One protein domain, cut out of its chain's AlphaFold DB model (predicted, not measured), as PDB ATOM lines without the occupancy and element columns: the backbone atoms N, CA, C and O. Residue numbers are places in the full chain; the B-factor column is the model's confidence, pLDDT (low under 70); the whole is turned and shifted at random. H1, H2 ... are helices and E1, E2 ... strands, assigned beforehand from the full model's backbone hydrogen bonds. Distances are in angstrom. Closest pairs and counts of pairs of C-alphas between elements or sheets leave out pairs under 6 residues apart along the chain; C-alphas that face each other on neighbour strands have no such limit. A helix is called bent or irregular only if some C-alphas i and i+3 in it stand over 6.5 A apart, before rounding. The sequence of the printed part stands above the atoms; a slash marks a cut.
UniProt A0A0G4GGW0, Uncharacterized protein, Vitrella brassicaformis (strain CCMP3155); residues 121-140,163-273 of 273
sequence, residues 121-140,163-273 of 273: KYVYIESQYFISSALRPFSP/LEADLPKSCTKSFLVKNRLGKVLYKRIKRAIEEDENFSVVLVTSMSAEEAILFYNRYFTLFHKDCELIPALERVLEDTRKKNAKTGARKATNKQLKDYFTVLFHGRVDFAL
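This is residues 121 to 140 and 163 to 273 of the 273 residues of an uncharacterized protein of Vitrella brassicaformis (strain CCMP3155) (UniProt A0A0G4GGW0). A small flat slab of three parallel strands runs beside a long line of two helices, H2 and H3, set nearly end to end along the longest axis. A third helix, H1, lies side by side with H3 and meets the sheet near the start of E2, while the low-confidence loops of residues 133 to 140 and 163 to 177 lie beyond the helices, on the side away from the sheet. The printed part has 131 residues, with three named helices and three named strands in the order E1 H1 E2 H2 H3 E3; the sheet order is E1 E2 E3, and the class is mixed, helices and strands. It is only just compact, close to loose, with a radius of gyration of the C-alphas of 16.4 A, and elongated, spanning 54 by 34 by 27 A.

Edge strand E1, residues 122 to 127, is parallel to inner strand E2, residues 200 to 206, at 8 degrees; N 125 and O 202 are within hydrogen-bond range at 2.9 A. E2 is parallel to edge strand E3, residues 261 to 266, at 22 degrees, with N 264 and O 203 at 2.8 A. H1, residues 181 to 194, is on the sheet but only grazes it, with its residues 185 to 192. H1 touches H3, residues 229 to 247, at a shallow tilt of 16 degrees, the same way; their closest C-alphas, of Ile 193 and Leu 237, are 6.3 A apart. H2, residues 209 to 223, touches H3 only at the corner by their link, the closest C-alphas being those of Leu 222 and Leu 229, 4.9 A apart. Their lines stand at a shallow tilt of 32 degrees, the same way. H2 and H3 are not on the sheet. E2, H2, H3 and E3 form a strand-helix-strand unit, two parallel neighbour strands joined through helices, with a right-handed crossover. Every O i to N i+4 pair is within hydrogen-bond range in H1 and H3, but 7 of 11 in H2.

E1 begins at C-alpha 122, (92.689, 147.991, 137.182). H1 and E2 each measure 20.0 A from first to last C-alpha. H2, 18.7 A long, is irregular: C-alphas 210 and 213 are 8.6 A apart. H3, the longest helix, measures 27.1 A and ends at C-alpha 247, (84.927, 157.119, 111.027). E3 ends at C-alpha 266, (87.968, 129.599, 143.365).

The two C-alphas farthest apart, of Gly 248 and Ala 272, are 54.8 A apart. Residues 141 to 162 are not printed, and C-alphas 140 and 163 are 20.3 A apart across the cut. The link from H3 to E3 is long, 13 residues. Mean pLDDT of the printed part is 72.5; it is under 70 in residues 133 to 140, 163 to 177, 207 to 227, 248 to 253 and 268 to 273.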
ATOM      1  N   LYS A 121      93.945 151.999 136.234       92.38
ATOM      2  CA  LYS A 121      94.567 150.857 135.538       92.38
ATOM      3  C   LYS A 121      93.826 149.545 135.719       92.38
ATOM      4  O   LYS A 121      93.646 148.805 134.762       92.38
ATOM      5  N   TYR A 122      93.434 149.214 136.941       95.19
ATOM      6  CA  TYR A 122      92.689 147.991 137.182       95.19
ATOM      7  C   TYR A 122      91.894 148.060 138.479       95.19
ATOM      8  O   TYR A 122      92.177 148.876 139.355       95.19
ATOM      9  N   VAL A 123      90.920 147.164 138.591       94.75
ATOM     10  CA  VAL A 123      90.191 146.872 139.825       94.75
ATOM     11  C   VAL A 123      90.282 145.372 140.074       94.75
ATOM     12  O   VAL A 123      89.897 144.578 139.220       94.75
ATOM     13  N   TYR A 124      90.798 144.986 141.238       95.44
ATOM     14  CA  TYR A 124      90.814 143.601 141.701       95.44
ATOM     15  C   TYR A 124      89.829 143.462 142.860       95.44
ATOM     16  O   TYR A 124      89.946 144.177 143.855       95.44
ATOM     17  N   ILE A 125      88.846 142.576 142.715       92.38
ATOM     18  CA  ILE A 125      87.832 142.303 143.735       92.38
ATOM     19  C   ILE A 125      87.883 140.817 144.036       92.38
ATOM     20  O   ILE A 125      87.569 140.011 143.168       92.38
ATOM     21  N   GLU A 126      88.214 140.465 145.269       90.44
ATOM     22  CA  GLU A 126      88.025 139.121 145.800       90.44
ATOM     23  C   GLU A 126      86.891 139.178 146.822       90.44
ATOM     24  O   GLU A 126      86.971 139.908 147.811       90.44
ATOM     25  N   SER A 127      85.789 138.482 146.550       85.38
ATOM     26  CA  SER A 127      84.615 138.503 147.422       85.38
ATOM     27  C   SER A 127      83.888 137.171 147.393       85.38
ATOM     28  O   SER A 127      83.730 136.556 146.343       85.38
ATOM     29  N   GLN A 128      83.365 136.759 148.546       78.88
ATOM     30  CA  GLN A 128      82.489 135.592 148.638       78.88
ATOM     31  C   GLN A 128      81.164 135.805 147.888       78.88
ATOM     32  O   GLN A 128      80.579 134.851 147.373       78.88
ATOM     33  N   TYR A 129      80.686 137.052 147.831       77.00
ATOM     34  CA  TYR A 129      79.420 137.418 147.204       77.00
ATOM     35  C   TYR A 129      79.602 138.603 146.263       77.00
ATOM     36  O   TYR A 129      80.184 139.626 146.632       77.00
ATOM     37  N   PHE A 130      79.018 138.500 145.073       78.62
ATOM     38  CA  PHE A 130      78.898 139.614 144.143       78.62
ATOM     39  C   PHE A 130      77.429 139.804 143.760       78.62
ATOM     40  O   PHE A 130      76.973 139.372 142.712       78.62
ATOM     41  N   ILE A 131      76.661 140.426 144.654       76.06
ATOM     42  CA  ILE A 131      75.247 140.742 144.426       76.06
ATOM     43  C   ILE A 131      75.160 142.254 144.271       76.06
ATOM     44  O   ILE A 131      75.501 142.965 145.210       76.06
ATOM     45  N   SER A 132      74.728 142.766 143.117       74.50
ATOM     46  CA  SER A 132      74.603 144.211 142.879       74.50
ATOM     47  C   SER A 132      73.516 144.550 141.870       74.50
ATOM     48  O   SER A 132      73.264 143.778 140.951       74.50
ATOM     49  N   SER A 133      72.951 145.763 141.956       66.25
ATOM     50  CA  SER A 133      72.323 146.360 140.777       66.25
ATOM     51  C   SER A 133      73.430 146.692 139.781       66.25
ATOM     52  O   SER A 133      74.238 147.599 139.998       66.25
ATOM     53  N   ALA A 134      73.550 145.885 138.733       54.75
ATOM     54  CA  ALA A 134      74.321 146.277 137.565       54.75
ATOM     55  C   ALA A 134      73.469 147.244 136.739       54.75
ATOM     56  O   ALA A 134      73.847 148.400 136.549       54.75
ATOM     57  N   LEU A 135      72.284 146.778 136.326       51.72
ATOM     58  CA  LEU A 135      71.397 147.479 135.393       51.72
ATOM     59  C   LEU A 135      69.890 147.196 135.623       51.72
ATOM     60  O   LEU A 135      69.068 147.715 134.877       51.72
ATOM     61  N   ARG A 136      69.492 146.418 136.649       55.88
ATOM     62  CA  ARG A 136      68.079 146.126 136.988       55.88
ATOM     63  C   ARG A 136      67.789 146.117 138.506       55.88
ATOM     64  O   ARG A 136      68.696 145.840 139.294       55.88
ATOM     65  N   PRO A 137      66.519 146.323 138.912       46.53
ATOM     66  CA  PRO A 137      65.896 145.651 140.058       46.53
ATOM     67  C   PRO A 137      65.840 144.124 139.820       46.53
ATOM     68  O   PRO A 137      65.386 143.674 138.772       46.53
ATOM     69  N   PHE A 138      66.340 143.331 140.761       41.75
ATOM     70  CA  PHE A 138      66.314 141.865 140.778       41.75
ATOM     71  C   PHE A 138      64.888 141.318 140.884       41.75
ATOM     72  O   PHE A 138      64.321 141.349 141.957       41.75
ATOM     73  N   SER A 139      64.320 140.706 139.845       39.66
ATOM     74  CA  SER A 139      63.121 139.876 140.034       39.66
ATOM     75  C   SER A 139      63.518 138.488 140.538       39.66
ATOM     76  O   SER A 139      64.105 137.752 139.746       39.66
ATOM     77  N   PRO A 140      63.163 138.032 141.755       42.41
ATOM     78  CA  PRO A 140      62.939 136.612 141.924       42.41
ATOM     79  C   PRO A 140      61.678 136.337 141.096       42.41
ATOM     80  O   PRO A 140      60.677 137.046 141.224       42.41
ATOM     81  N   LEU A 163      66.921 156.578 135.454       40.12
ATOM     82  CA  LEU A 163      67.262 155.182 135.082       40.12
ATOM     83  C   LEU A 163      66.498 154.605 133.879       40.12
ATOM     84  O   LEU A 163      66.928 153.589 133.342       40.12
ATOM     85  N   GLU A 164      65.404 155.226 133.436       45.84
ATOM     86  CA  GLU A 164      64.572 154.667 132.353       45.84
ATOM     87  C   GLU A 164      65.134 154.894 130.943       45.84
ATOM     88  O   GLU A 164      64.759 154.171 130.023       45.84
ATOM     89  N   ALA A 165      66.034 155.861 130.750       47.31
ATOM     90  CA  ALA A 165      66.449 156.273 129.406       47.31
ATOM     91  C   ALA A 165      67.305 155.227 128.662       47.31
ATOM     92  O   ALA A 165      67.261 155.178 127.435       47.31
ATOM     93  N   ASP A 166      68.029 154.363 129.384       42.84
ATOM     94  CA  ASP A 166      69.022 153.447 128.799       42.84
ATOM     95  C   ASP A 166      68.613 151.958 128.833       42.84
ATOM     96  O   ASP A 166      69.401 151.093 128.439       42.84
ATOM     97  N   LEU A 167      67.403 151.616 129.302       45.47
ATOM     98  CA  LEU A 167      66.998 150.219 129.527       45.47
ATOM     99  C   LEU A 167      65.767 149.799 128.698       45.47
ATOM    100  O   LEU A 167      64.793 150.545 128.604       45.47
ATOM    101  N   PRO A 168      65.748 148.578 128.125       43.38
ATOM    102  CA  PRO A 168      64.563 148.032 127.469       43.38
ATOM    103  C   PRO A 168      63.363 147.944 128.429       43.38
ATOM    104  O   PRO A 168      63.481 147.428 129.542       43.38
ATOM    105  N   LYS A 169      62.177 148.366 127.963       48.84
ATOM    106  CA  LYS A 169      60.909 148.386 128.731       48.84
ATOM    107  C   LYS A 169      60.492 147.034 129.343       48.84
ATOM    108  O   LYS A 169      59.653 147.010 130.237       48.84
ATOM    109  N   SER A 170      61.065 145.918 128.889       47.44
ATOM    110  CA  SER A 170      60.787 144.562 129.387       47.44
ATOM    111  C   SER A 170      61.429 144.233 130.747       47.44
ATOM    112  O   SER A 170      61.179 143.158 131.287       47.44
ATOM    113  N   CYS A 171      62.245 145.124 131.321       46.53
ATOM    114  CA  CYS A 171      63.098 144.836 132.483       46.53
ATOM    115  C   CYS A 171      62.515 145.321 133.859       46.53
ATOM    116  O   CYS A 171      63.298 145.682 134.732       46.53
ATOM    117  N   THR A 172      61.183 145.348 134.096       46.53
ATOM    118  CA  THR A 172      60.536 146.212 135.137       46.53
ATOM    119  C   THR A 172      59.850 145.587 136.382       46.53
ATOM    120  O   THR A 172      59.056 146.288 137.011       46.53
ATOM    121  N   LYS A 173      60.121 144.355 136.854       46.09
ATOM    122  CA  LYS A 173      59.516 143.891 138.141       46.09
ATOM    123  C   LYS A 173      60.462 143.197 139.135       46.09
ATOM    124  O   LYS A 173      61.253 142.370 138.738       46.09
ATOM    125  N   SER A 174      60.255 143.517 140.424       47.16
ATOM    126  CA  SER A 174      60.718 142.956 141.723       47.16
ATOM    127  C   SER A 174      62.192 143.096 142.186       47.16
ATOM    128  O   SER A 174      63.011 143.619 141.438       47.16
ATOM    129  N   PHE A 175      62.410 142.828 143.502       45.25
ATOM    130  CA  PHE A 175      63.561 143.060 144.429       45.25
ATOM    131  C   PHE A 175      64.597 144.115 144.012       45.25
ATOM    132  O   PHE A 175      65.486 143.924 143.195       45.25
ATOM    133  N   LEU A 176      64.585 145.263 144.674       56.28
ATOM    134  CA  LEU A 176      65.570 146.306 144.403       56.28
ATOM    135  C   LEU A 176      66.865 145.993 145.161       56.28
ATOM    136  O   LEU A 176      67.012 146.376 146.319       56.28
ATOM    137  N   VAL A 177      67.830 145.325 144.519       61.28
ATOM    138  CA  VAL A 177      69.213 145.352 145.013       61.28
ATOM    139  C   VAL A 177      69.668 146.812 144.965       61.28
ATOM    140  O   VAL A 177      69.934 147.354 143.902       61.28
ATOM    141  N   LYS A 178      69.697 147.489 146.117       72.62
ATOM    142  CA  LYS A 178      69.952 148.941 146.187       72.62
ATOM    143  C   LYS A 178      71.422 149.310 145.979       72.62
ATOM    144  O   LYS A 178      71.719 150.456 145.637       72.62
ATOM    145  N   ASN A 179      72.345 148.372 146.199       77.12
ATOM    146  CA  ASN A 179      73.770 148.655 146.051       77.12
ATOM    147  C   ASN A 179      74.140 148.791 144.564       77.12
ATOM    148  O   ASN A 179      73.655 148.028 143.724       77.12
ATOM    149  N   ARG A 180      74.982 149.780 144.256       83.50
ATOM    150  CA  ARG A 180      75.319 150.247 142.900       83.50
ATOM    151  C   ARG A 180      76.702 149.790 142.425       83.50
ATOM    152  O   ARG A 180      77.235 150.385 141.492       83.50
ATOM    153  N   LEU A 181      77.300 148.778 143.054       86.06
ATOM    154  CA  LEU A 181      78.665 148.335 142.753       86.06
ATOM    155  C   LEU A 181      78.833 147.953 141.273       86.06
ATOM    156  O   LEU A 181      79.686 148.490 140.573       86.06
ATOM    157  N   GLY A 182      77.946 147.093 140.779       84.69
ATOM    158  CA  GLY A 182      77.842 146.674 139.386       84.69
ATOM    159  C   GLY A 182      77.590 147.843 138.436       84.69
ATOM    160  O   GLY A 182      78.214 147.902 137.382       84.69
ATOM    161  N   LYS A 183      76.749 148.816 138.813       83.44
ATOM    162  CA  LYS A 183      76.520 150.028 138.010       83.44
ATOM    163  C   LYS A 183      77.788 150.876 137.873       83.44
ATOM    164  O   LYS A 183      78.051 151.406 136.795       83.44
ATOM    165  N   VAL A 184      78.564 151.031 138.944       87.88
ATOM    166  CA  VAL A 184      79.821 151.794 138.899       87.88
ATOM    167  C   VAL A 184      80.890 151.043 138.106       87.88
ATOM    168  O   VAL A 184      81.545 151.651 137.263       87.88
ATOM    169  N   LEU A 185      80.991 149.719 138.270       91.31
ATOM    170  CA  LEU A 185      81.852 148.879 137.432       91.31
ATOM    171  C   LEU A 185      81.485 148.994 135.951       91.31
ATOM    172  O   LEU A 185      82.362 149.242 135.127       91.31
ATOM    173  N   TYR A 186      80.195 148.898 135.616       90.06
ATOM    174  CA  TYR A 186      79.704 149.097 134.253       90.06
ATOM    175  C   TYR A 186      80.147 150.444 133.688       90.06
ATOM    176  O   TYR A 186      80.751 150.485 132.621       90.06
ATOM    177  N   LYS A 187      79.892 151.545 134.409       90.00
ATOM    178  CA  LYS A 187      80.274 152.894 133.969       90.00
ATOM    179  C   LYS A 187      81.774 153.012 133.734       90.00
ATOM    180  O   LYS A 187      82.190 153.548 132.709       90.00
ATOM    181  N   ARG A 188      82.578 152.492 134.662       93.69
ATOM    182  CA  ARG A 188      84.032 152.570 134.574       93.69
ATOM    183  C   ARG A 188      84.576 151.774 133.389       93.69
ATOM    184  O   ARG A 188      85.420 152.292 132.661       93.69
ATOM    185  N   ILE A 189      84.082 150.553 133.174       93.50
ATOM    186  CA  ILE A 189      84.492 149.710 132.042       93.50
ATOM    187  C   ILE A 189      83.987 150.299 130.719       93.50
ATOM    188  O   ILE A 189      84.737 150.348 129.751       93.50
ATOM    189  N   LYS A 190      82.747 150.802 130.680       91.81
ATOM    190  CA  LYS A 190      82.192 151.506 129.519       91.81
ATOM    191  C   LYS A 190      83.099 152.666 129.102       91.81
ATOM    192  O   LYS A 190      83.472 152.721 127.937       91.81
ATOM    193  N   ARG A 191      83.517 153.517 130.052       92.94
ATOM    194  CA  ARG A 191      84.478 154.601 129.786       92.94
ATOM    195  C   ARG A 191      85.767 154.062 129.167       92.94
ATOM    196  O   ARG A 191      86.205 154.567 128.144       92.94
ATOM    197  N   ALA A 192      86.328 152.992 129.734       94.19
ATOM    198  CA  ALA A 192      87.548 152.385 129.208       94.19
ATOM    199  C   ALA A 192      87.399 151.875 127.766       94.19
ATOM    200  O   ALA A 192      88.323 152.025 126.969       94.19
ATOM    201  N   ILE A 193      86.246 151.295 127.424       91.69
ATOM    202  CA  ILE A 193      85.944 150.843 126.061       91.69
ATOM    203  C   ILE A 193      85.815 152.041 125.113       91.69
ATOM    204  O   ILE A 193      86.427 152.045 124.046       91.69
ATOM    205  N   GLU A 194      85.029 153.049 125.498       89.06
ATOM    206  CA  GLU A 194      84.751 154.232 124.675       89.06
ATOM    207  C   GLU A 194      86.008 155.079 124.421       89.06
ATOM    208  O   GLU A 194      86.153 155.659 123.343       89.06
ATOM    209  N   GLU A 195      86.930 155.113 125.385       91.69
ATOM    210  CA  GLU A 195      88.171 155.896 125.344       91.69
ATOM    211  C   GLU A 195      89.414 155.069 124.943       91.69
ATOM    212  O   GLU A 195      90.519 155.608 124.881       91.69
ATOM    213  N   ASP A 196      89.261 153.771 124.630       90.50
ATOM    214  CA  ASP A 196      90.366 152.829 124.347       90.50
ATOM    215  C   ASP A 196      91.442 152.796 125.462       90.50
ATOM    216  O   ASP A 196      92.631 152.562 125.214       90.50
ATOM    217  N   GLU A 197      91.037 152.994 126.721       92.44
ATOM    218  CA  GLU A 197      91.938 152.932 127.876       92.44
ATOM    219  C   GLU A 197      92.482 151.503 128.079       92.44
ATOM    220  O   GLU A 197      91.859 150.498 127.717       92.44
ATOM    221  N   ASN A 198      93.673 151.395 128.674       92.75
ATOM    222  CA  ASN A 198      94.198 150.121 129.163       92.75
ATOM    223  C   ASN A 198      93.737 149.913 130.612       92.75
ATOM    224  O   ASN A 198      94.459 150.258 131.548       92.75
ATOM    225  N   PHE A 199      92.510 149.415 130.769       95.06
ATOM    226  CA  PHE A 199      91.871 149.197 132.060       95.06
ATOM    227  C   PHE A 199      91.253 147.803 132.143       95.06
ATOM    228  O   PHE A 199      90.560 147.388 131.216       95.06
ATOM    229  N   SER A 200      91.449 147.114 133.269       94.81
ATOM    230  CA  SER A 200      90.915 145.764 133.478       94.81
ATOM    231  C   SER A 200      90.272 145.581 134.849       94.81
ATOM    232  O   SER A 200      90.807 146.020 135.865       94.81
ATOM    233  N   VAL A 201      89.184 144.829 134.911       94.88
ATOM    234  CA  VAL A 201      88.584 144.362 136.160       94.88
ATOM    235  C   VAL A 201      88.786 142.859 136.287       94.88
ATOM    236  O   VAL A 201      88.488 142.108 135.358       94.88
ATOM    237  N   VAL A 202      89.250 142.422 137.454       94.19
ATOM    238  CA  VAL A 202      89.351 141.012 137.827       94.19
ATOM    239  C   VAL A 202      88.464 140.776 139.043       94.19
ATOM    240  O   VAL A 202      88.706 141.339 140.111       94.19
ATOM    241  N   LEU A 203      87.433 139.953 138.872       90.62
ATOM    242  CA  LEU A 203      86.545 139.505 139.942       90.62
ATOM    243  C   LEU A 203      86.884 138.058 140.299       90.62
ATOM    244  O   LEU A 203      86.719 137.168 139.472       90.62
ATOM    245  N   VAL A 204      87.329 137.823 141.526       89.25
ATOM    246  CA  VAL A 204      87.599 136.505 142.099       89.25
ATOM    247  C   VAL A 204      86.502 136.174 143.104       89.25
ATOM    248  O   VAL A 204      86.182 136.983 143.974       89.25
ATOM    249  N   THR A 205      85.887 135.003 142.967       82.81
ATOM    250  CA  THR A 205      84.701 134.645 143.755       82.81
ATOM    251  C   THR A 205      84.565 133.138 143.957       82.81
ATOM    252  O   THR A 205      85.117 132.345 143.192       82.81
ATOM    253  N   SER A 206      83.852 132.724 145.002       75.62
ATOM    254  CA  SER A 206      83.777 131.313 145.394       75.62
ATOM    255  C   SER A 206      82.921 130.481 144.433       75.62
ATOM    256  O   SER A 206      81.929 130.969 143.886       75.62
ATOM    257  N   MET A 207      83.307 129.210 144.284       66.50
ATOM    258  CA  MET A 207      82.704 128.144 143.484       66.50
ATOM    259  C   MET A 207      82.127 127.015 144.370       66.50
ATOM    260  O   MET A 207      82.408 125.844 144.141       66.50
ATOM    261  N   SER A 208      81.400 127.312 145.455       61.00
ATOM    262  CA  SER A 208      80.908 126.242 146.349       61.00
ATOM    263  C   SER A 208      79.784 125.403 145.714       61.00
ATOM    264  O   SER A 208      78.738 125.932 145.337       61.00
ATOM    265  N   ALA A 209      80.000 124.082 145.641       48.97
ATOM    266  CA  ALA A 209      79.136 123.101 144.973       48.97
ATOM    267  C   ALA A 209      77.786 122.835 145.675       48.97
ATOM    268  O   ALA A 209      76.800 122.557 144.997       48.97
ATOM    269  N   GLU A 210      77.694 122.981 147.002       51.53
ATOM    270  CA  GLU A 210      76.448 122.728 147.760       51.53
ATOM    271  C   GLU A 210      75.371 123.815 147.572       51.53
ATOM    272  O   GLU A 210      74.210 123.622 147.919       51.53
ATOM    273  N   GLU A 211      75.724 124.948 146.962       50.25
ATOM    274  CA  GLU A 211      74.849 126.113 146.818       50.25
ATOM    275  C   GLU A 211      74.601 126.485 145.344       50.25
ATOM    276  O   GLU A 211      74.365 127.650 145.033       50.25
ATOM    277  N   ALA A 212      74.633 125.520 144.418       46.47
ATOM    278  CA  ALA A 212      74.489 125.741 142.969       46.47
ATOM    279  C   ALA A 212      73.252 126.590 142.561       46.47
ATOM    280  O   ALA A 212      73.305 127.350 141.594       46.47
ATOM    281  N   ILE A 213      72.152 126.537 143.322       45.94
ATOM    282  CA  ILE A 213      70.967 127.396 143.109       45.94
ATOM    283  C   ILE A 213      71.212 128.846 143.564       45.94
ATOM    284  O   ILE A 213      70.855 129.788 142.853       45.94
ATOM    285  N   LEU A 214      71.880 129.056 144.704       47.62
ATOM    286  CA  LEU A 214      72.323 130.396 145.108       47.62
ATOM    287  C   LEU A 214      73.424 130.906 144.175       47.62
ATOM    288  O   LEU A 214      73.512 132.106 143.963       47.62
ATOM    289  N   PHE A 215      74.213 130.019 143.569       51.56
ATOM    290  CA  PHE A 215      75.179 130.329 142.517       51.56
ATOM    291  C   PHE A 215      74.514 131.013 141.324       51.56
ATOM    292  O   PHE A 215      74.971 132.059 140.864       51.56
ATOM    293  N   TYR A 216      73.380 130.469 140.879       50.81
ATOM    294  CA  TYR A 216      72.585 131.051 139.802       50.81
ATOM    295  C   TYR A 216      72.081 132.455 140.165       50.81
ATOM    296  O   TYR A 216      72.234 133.379 139.373       50.81
ATOM    297  N   ASN A 217      71.577 132.649 141.391       52.34
ATOM    298  CA  ASN A 217      71.140 133.964 141.878       52.34
ATOM    299  C   ASN A 217      72.305 134.950 142.099       52.34
ATOM    300  O   ASN A 217      72.143 136.150 141.879       52.34
ATOM    301  N   ARG A 218      73.484 134.458 142.507       57.19
ATOM    302  CA  ARG A 218      74.691 135.259 142.778       57.19
ATOM    303  C   ARG A 218      75.265 135.871 141.504       57.19
ATOM    304  O   ARG A 218      75.673 137.023 141.538       57.19
ATOM    305  N   TYR A 219      75.247 135.153 140.380       61.75
ATOM    306  CA  TYR A 219      75.851 135.641 139.133       61.75
ATOM    307  C   TYR A 219      74.858 136.002 138.036       61.75
ATOM    308  O   TYR A 219      75.284 136.447 136.968       61.75
ATOM    309  N   PHE A 220      73.549 135.884 138.285       60.25
ATOM    310  CA  PHE A 220      72.548 136.360 137.334       60.25
ATOM    311  C   PHE A 220      72.829 137.810 136.944       60.25
ATOM    312  O   PHE A 220      72.850 138.095 135.758       60.25
ATOM    313  N   THR A 221      73.214 138.652 137.914       62.59
ATOM    314  CA  THR A 221      73.574 140.073 137.730       62.59
ATOM    315  C   THR A 221      74.773 140.333 136.797       62.59
ATOM    316  O   THR A 221      75.020 141.461 136.365       62.59
ATOM    317  N   LEU A 222      75.554 139.295 136.487       67.69
ATOM    318  CA  LEU A 222      76.679 139.364 135.560       67.69
ATOM    319  C   LEU A 222      76.305 138.846 134.171       67.69
ATOM    320  O   LEU A 222      76.657 139.481 133.178       67.69
ATOM    321  N   PHE A 223      75.608 137.706 134.097       68.81
ATOM    322  CA  PHE A 223      75.532 136.892 132.877       68.81
ATOM    323  C   PHE A 223      74.151 136.828 132.204       68.81
ATOM    324  O   PHE A 223      74.054 136.243 131.123       68.81
ATOM    325  N   HIS A 224      73.070 137.374 132.780       67.94
ATOM    326  CA  HIS A 224      71.769 137.288 132.106       67.94
ATOM    327  C   HIS A 224      71.737 138.084 130.788       67.94
ATOM    328  O   HIS A 224      72.049 139.273 130.718       67.94
ATOM    329  N   LYS A 225      71.296 137.385 129.736       62.56
ATOM    330  CA  LYS A 225      71.543 137.668 128.313       62.56
ATOM    331  C   LYS A 225      71.127 139.063 127.838       62.56
ATOM    332  O   LYS A 225      71.786 139.629 126.978       62.56
ATOM    333  N   ASP A 226      70.062 139.631 128.400       56.75
ATOM    334  CA  ASP A 226      69.441 140.829 127.810       56.75
ATOM    335  C   ASP A 226      69.813 142.152 128.497       56.75
ATOM    336  O   ASP A 226      69.782 143.221 127.882       56.75
ATOM    337  N   CYS A 227      70.118 142.118 129.793       59.25
ATOM    338  CA  CYS A 227      70.085 143.320 130.637       59.25
ATOM    339  C   CYS A 227      71.189 143.330 131.718       59.25
ATOM    340  O   CYS A 227      71.120 144.179 132.592       59.25
ATOM    341  N   GLU A 228      72.189 142.441 131.686       73.69
ATOM    342  CA  GLU A 228      73.224 142.376 132.736       73.69
ATOM    343  C   GLU A 228      74.593 142.868 132.285       73.69
ATOM    344  O   GLU A 228      74.793 143.197 131.113       73.69
ATOM    345  N   LEU A 229      75.528 142.941 133.241       79.44
ATOM    346  CA  LEU A 229      76.823 143.592 133.067       79.44
ATOM    347  C   LEU A 229      77.552 143.125 131.801       79.44
ATOM    348  O   LEU A 229      77.941 143.965 130.993       79.44
ATOM    349  N   ILE A 230      77.716 141.815 131.602       84.31
ATOM    350  CA  ILE A 230      78.505 141.283 130.483       84.31
ATOM    351  C   ILE A 230      77.841 141.589 129.132       84.31
ATOM    352  O   ILE A 230      78.469 142.290 128.339       84.31
ATOM    353  N   PRO A 231      76.577 141.204 128.864       79.81
ATOM    354  CA  PRO A 231      75.944 141.518 127.578       79.81
ATOM    355  C   PRO A 231      75.794 143.020 127.299       79.81
ATOM    356  O   PRO A 231      75.753 143.453 126.145       79.81
ATOM    357  N   ALA A 232      75.691 143.857 128.337       82.81
ATOM    358  CA  ALA A 232      75.718 145.307 128.166       82.81
ATOM    359  C   ALA A 232      77.097 145.801 127.703       82.81
ATOM    360  O   ALA A 232      77.175 146.597 126.769       82.81
ATOM    361  N   LEU A 233      78.183 145.299 128.295       85.81
ATOM    362  CA  LEU A 233      79.547 145.640 127.883       85.81
ATOM    363  C   LEU A 233      79.892 145.100 126.488       85.81
ATOM    364  O   LEU A 233      80.562 145.790 125.723       85.81
ATOM    365  N   GLU A 234      79.396 143.915 126.121       88.00
ATOM    366  CA  GLU A 234      79.544 143.374 124.762       88.00
ATOM    367  C   GLU A 234      78.900 144.292 123.716       88.00
ATOM    368  O   GLU A 234      79.518 144.575 122.688       88.00
ATOM    369  N   ARG A 235      77.699 144.820 123.999       86.31
ATOM    370  CA  ARG A 235      77.035 145.806 123.130       86.31
ATOM    371  C   ARG A 235      77.846 147.090 122.992       86.31
ATOM    372  O   ARG A 235      78.067 147.534 121.871       86.31
ATOM    373  N   VAL A 236      78.346 147.644 124.101       87.75
ATOM    374  CA  VAL A 236      79.204 148.845 124.080       87.75
ATOM    375  C   VAL A 236      80.459 148.611 123.230       87.75
ATOM    376  O   VAL A 236      80.823 149.466 122.418       87.75
ATOM    377  N   LEU A 237      81.109 147.453 123.380       88.19
ATOM    378  CA  LEU A 237      82.297 147.095 122.605       88.19
ATOM    379  C   LEU A 237      81.985 146.992 121.107       88.19
ATOM    380  O   LEU A 237      82.727 147.525 120.281       88.19
ATOM    381  N   GLU A 238      80.877 146.348 120.752       89.50
ATOM    382  CA  GLU A 238      80.450 146.192 119.362       89.50
ATOM    383  C   GLU A 238      80.049 147.528 118.719       89.50
ATOM    384  O   GLU A 238      80.454 147.832 117.593       89.50
ATOM    385  N   ASP A 239      79.316 148.372 119.441       88.69
ATOM    386  CA  ASP A 239      78.923 149.698 118.962       88.69
ATOM    387  C   ASP A 239      80.140 150.611 118.774       88.69
ATOM    388  O   ASP A 239      80.236 151.324 117.768       88.69
ATOM    389  N   THR A 240      81.123 150.526 119.672       87.94
ATOM    390  CA  THR A 240      82.399 151.248 119.550       87.94
ATOM    391  C   THR A 240      83.184 150.786 118.320       87.94
ATOM    392  O   THR A 240      83.665 151.616 117.543       87.94
ATOM    393  N   ARG A 241      83.246 149.472 118.057       88.06
ATOM    394  CA  ARG A 241      83.874 148.921 116.839       88.06
ATOM    395  C   ARG A 241      83.187 149.413 115.569       88.06
ATOM    396  O   ARG A 241      83.866 149.885 114.654       88.06
ATOM    397  N   LYS A 242      81.853 149.361 115.520       88.50
ATOM    398  CA  LYS A 242      81.061 149.868 114.384       88.50
ATOM    399  C   LYS A 242      81.292 151.360 114.157       88.50
ATOM    400  O   LYS A 242      81.411 151.790 113.009       88.50
ATOM    401  N   LYS A 243      81.366 152.155 115.229       86.56
ATOM    402  CA  LYS A 243      81.643 153.595 115.158       86.56
ATOM    403  C   LYS A 243      83.037 153.865 114.586       86.56
ATOM    404  O   LYS A 243      83.148 154.660 113.656       86.56
ATOM    405  N   ASN A 244      84.063 153.159 115.063       83.50
ATOM    406  CA  ASN A 244      85.441 153.327 114.588       83.50
ATOM    407  C   ASN A 244      85.614 152.892 113.125       83.50
ATOM    408  O   ASN A 244      86.324 153.553 112.367       83.50
ATOM    409  N   ALA A 245      84.916 151.831 112.702       83.75
ATOM    410  CA  ALA A 245      84.899 151.401 111.305       83.75
ATOM    411  C   ALA A 245      84.296 152.471 110.377       83.75
ATOM    412  O   ALA A 245      84.816 152.707 109.289       83.75
ATOM    413  N   LYS A 246      83.229 153.155 110.816       84.69
ATOM    414  CA  LYS A 246      82.579 154.226 110.039       84.69
ATOM    415  C   LYS A 246      83.419 155.499 109.939       84.69
ATOM    416  O   LYS A 246      83.374 156.163 108.910       84.69
ATOM    417  N   THR A 247      84.154 155.864 110.989       82.81
ATOM    418  CA  THR A 247      84.927 157.119 111.027       82.81
ATOM    419  C   THR A 247      86.301 157.012 110.365       82.81
ATOM    420  O   THR A 247      87.001 158.016 110.270       82.81
ATOM    421  N   GLY A 248      86.717 155.819 109.920       68.69
ATOM    422  CA  GLY A 248      88.060 155.598 109.373       68.69
ATOM    423  C   GLY A 248      89.174 155.836 110.399       68.69
ATOM    424  O   GLY A 248      90.344 155.966 110.031       68.69
ATOM    425  N   ALA A 249      88.830 155.908 111.691       69.56
ATOM    426  CA  ALA A 249      89.802 156.060 112.757       69.56
ATOM    427  C   ALA A 249      90.693 154.809 112.779       69.56
ATOM    428  O   ALA A 249      90.229 153.701 113.035       69.56
ATOM    429  N   ARG A 250      91.997 154.992 112.530       51.66
ATOM    430  CA  ARG A 250      93.035 153.941 112.439       51.66
ATOM    431  C   ARG A 250      93.188 153.034 113.674       51.66
ATOM    432  O   ARG A 250      94.020 152.135 113.654       51.66
ATOM    433  N   LYS A 251      92.401 153.232 114.731       57.03
ATOM    434  CA  LYS A 251      92.340 152.369 115.914       57.03
ATOM    435  C   LYS A 251      90.999 151.634 115.969       57.03
ATOM    436  O   LYS A 251      90.164 151.879 116.838       57.03
ATOM    437  N   ALA A 252      90.778 150.698 115.050       58.56
ATOM    438  CA  ALA A 252      89.842 149.621 115.353       58.56
ATOM    439  C   ALA A 252      90.453 148.832 116.523       58.56
ATOM    440  O   ALA A 252      91.533 148.257 116.392       58.56
ATOM    441  N   THR A 253      89.835 148.892 117.704       64.88
ATOM    442  CA  THR A 253      90.383 148.231 118.890       64.88
ATOM    443  C   THR A 253      90.271 146.718 118.677       64.88
ATOM    444  O   THR A 253      89.160 146.189 118.634       64.88
ATOM    445  N   ASN A 254      91.394 145.998 118.579       78.88
ATOM    446  CA  ASN A 254      91.394 144.524 118.551       78.88
ATOM    447  C   ASN A 254      91.051 143.903 119.920       78.88
ATOM    448  O   ASN A 254      91.014 142.680 120.052       78.88
ATOM    449  N   LYS A 255      90.804 144.744 120.931       86.31
ATOM    450  CA  LYS A 255      90.470 144.330 122.287       86.31
ATOM    451  C   LYS A 255      89.157 143.546 122.323       86.31
ATOM    452  O   LYS A 255      88.185 143.874 121.634       86.31
ATOM    453  N   GLN A 256      89.145 142.497 123.129       89.69
ATOM    454  CA  GLN A 256      88.006 141.647 123.459       89.69
ATOM    455  C   GLN A 256      87.487 142.007 124.855       89.69
ATOM    456  O   GLN A 256      88.197 142.624 125.643       89.69
ATOM    457  N   LEU A 257      86.263 141.592 125.202       88.06
ATOM    458  CA  LEU A 257      85.707 141.887 126.528       88.06
ATOM    459  C   LEU A 257      86.592 141.364 127.671       88.06
ATOM    460  O   LEU A 257      86.732 142.036 128.686       88.06
ATOM    461  N   LYS A 258      87.247 140.212 127.481       89.56
ATOM    462  CA  LYS A 258      88.179 139.631 128.459       89.56
ATOM    463  C   LYS A 258      89.354 140.553 128.819       89.56
ATOM    464  O   LYS A 258      89.895 140.431 129.910       89.56
ATOM    465  N   ASP A 259      89.717 141.480 127.928       89.88
ATOM    466  CA  ASP A 259      90.781 142.457 128.177       89.88
ATOM    467  C   ASP A 259      90.327 143.539 129.175       89.88
ATOM    468  O   ASP A 259      91.157 144.187 129.807       89.88
ATOM    469  N   TYR A 260      89.012 143.702 129.348       90.44
ATOM    470  CA  TYR A 260      88.396 144.671 130.249       90.44
ATOM    471  C   TYR A 260      87.773 144.040 131.498       90.44
ATOM    472  O   TYR A 260      87.710 144.690 132.541       90.44
ATOM    473  N   PHE A 261      87.277 142.804 131.415       90.44
ATOM    474  CA  PHE A 261      86.561 142.148 132.507       90.44
ATOM    475  C   PHE A 261      86.821 140.640 132.514       90.44
ATOM    476  O   PHE A 261      86.503 139.937 131.555       90.44
ATOM    477  N   THR A 262      87.372 140.141 133.618       90.25
ATOM    478  CA  THR A 262      87.634 138.718 133.854       90.25
ATOM    479  C   THR A 262      86.996 138.286 135.171       90.25
ATOM    480  O   THR A 262      87.162 138.952 136.192       90.25
ATOM    481  N   VAL A 263      86.300 137.147 135.157       85.62
ATOM    482  CA  VAL A 263      85.783 136.491 136.367       85.62
ATOM    483  C   VAL A 263      86.546 135.192 136.576       85.62
ATOM    484  O   VAL A 263      86.598 134.350 135.681       85.62
ATOM    485  N   LEU A 264      87.140 135.040 137.753       84.56
ATOM    486  CA  LEU A 264      87.820 133.837 138.203       84.56
ATOM    487  C   LEU A 264      87.024 133.229 139.348       84.56
ATOM    488  O   LEU A 264      86.594 133.923 140.270       84.56
ATOM    489  N   PHE A 265      86.865 131.917 139.306       80.69
ATOM    490  CA  PHE A 265      86.187 131.187 140.357       80.69
ATOM    491  C   PHE A 265      87.196 130.354 141.148       80.69
ATOM    492  O   PHE A 265      88.014 129.654 140.552       80.69
ATOM    493  N   HIS A 266      87.143 130.421 142.479       77.75
ATOM    494  CA  HIS A 266      87.968 129.599 143.365       77.75
ATOM    495  C   HIS A 266      87.095 128.606 144.138       77.75
ATOM    496  O   HIS A 266      86.046 128.957 144.670       77.75
ATOM    497  N   GLY A 267      87.510 127.347 144.216       70.06
ATOM    498  CA  GLY A 267      86.757 126.316 144.924       70.06
ATOM    499  C   GLY A 267      87.148 124.918 144.477       70.06
ATOM    500  O   GLY A 267      87.695 124.731 143.389       70.06
ATOM    501  N   ARG A 268      86.882 123.932 145.335       62.31
ATOM    502  CA  ARG A 268      87.028 122.521 144.985       62.31
ATOM    503  C   ARG A 268      85.733 122.067 144.326       62.31
ATOM    504  O   ARG A 268      84.664 122.205 144.916       62.31
ATOM    505  N   VAL A 269      85.827 121.571 143.098       58.03
ATOM    506  CA  VAL A 269      84.677 120.967 142.422       58.03
ATOM    507  C   VAL A 269      84.645 119.505 142.805       58.03
ATOM    508  O   VAL A 269      85.244 118.664 142.137       58.03
ATOM    509  N   ASP A 270      83.993 119.210 143.922       57.50
ATOM    510  CA  ASP A 270      83.715 117.830 144.283       57.50
ATOM    511  C   ASP A 270      82.505 117.382 143.454       57.50
ATOM    512  O   ASP A 270      81.348 117.535 143.845       57.50
ATOM    513  N   PHE A 271      82.778 116.883 142.246       50.09
ATOM    514  CA  PHE A 271      81.792 116.138 141.473       50.09
ATOM    515  C   PHE A 271      81.577 114.795 142.176       50.09
ATOM    516  O   PHE A 271      82.270 113.819 141.892       50.09
ATOM    517  N   ALA A 272      80.642 114.747 143.124       52.59
ATOM    518  CA  ALA A 272      80.045 113.479 143.516       52.59
ATOM    519  C   ALA A 272      79.205 112.994 142.320       52.59
ATOM    520  O   ALA A 272      78.093 113.475 142.107       52.59
ATOM    521  N   LEU A 273      79.812 112.145 141.484       40.16
ATOM    522  CA  LEU A 273      79.143 111.379 140.428       40.16
ATOM    523  C   LEU A 273      78.398 110.186 141.032       40.16
ATOM    524  O   LEU A 273      78.985 109.530 141.924       40.16
TER     525      LEU A 273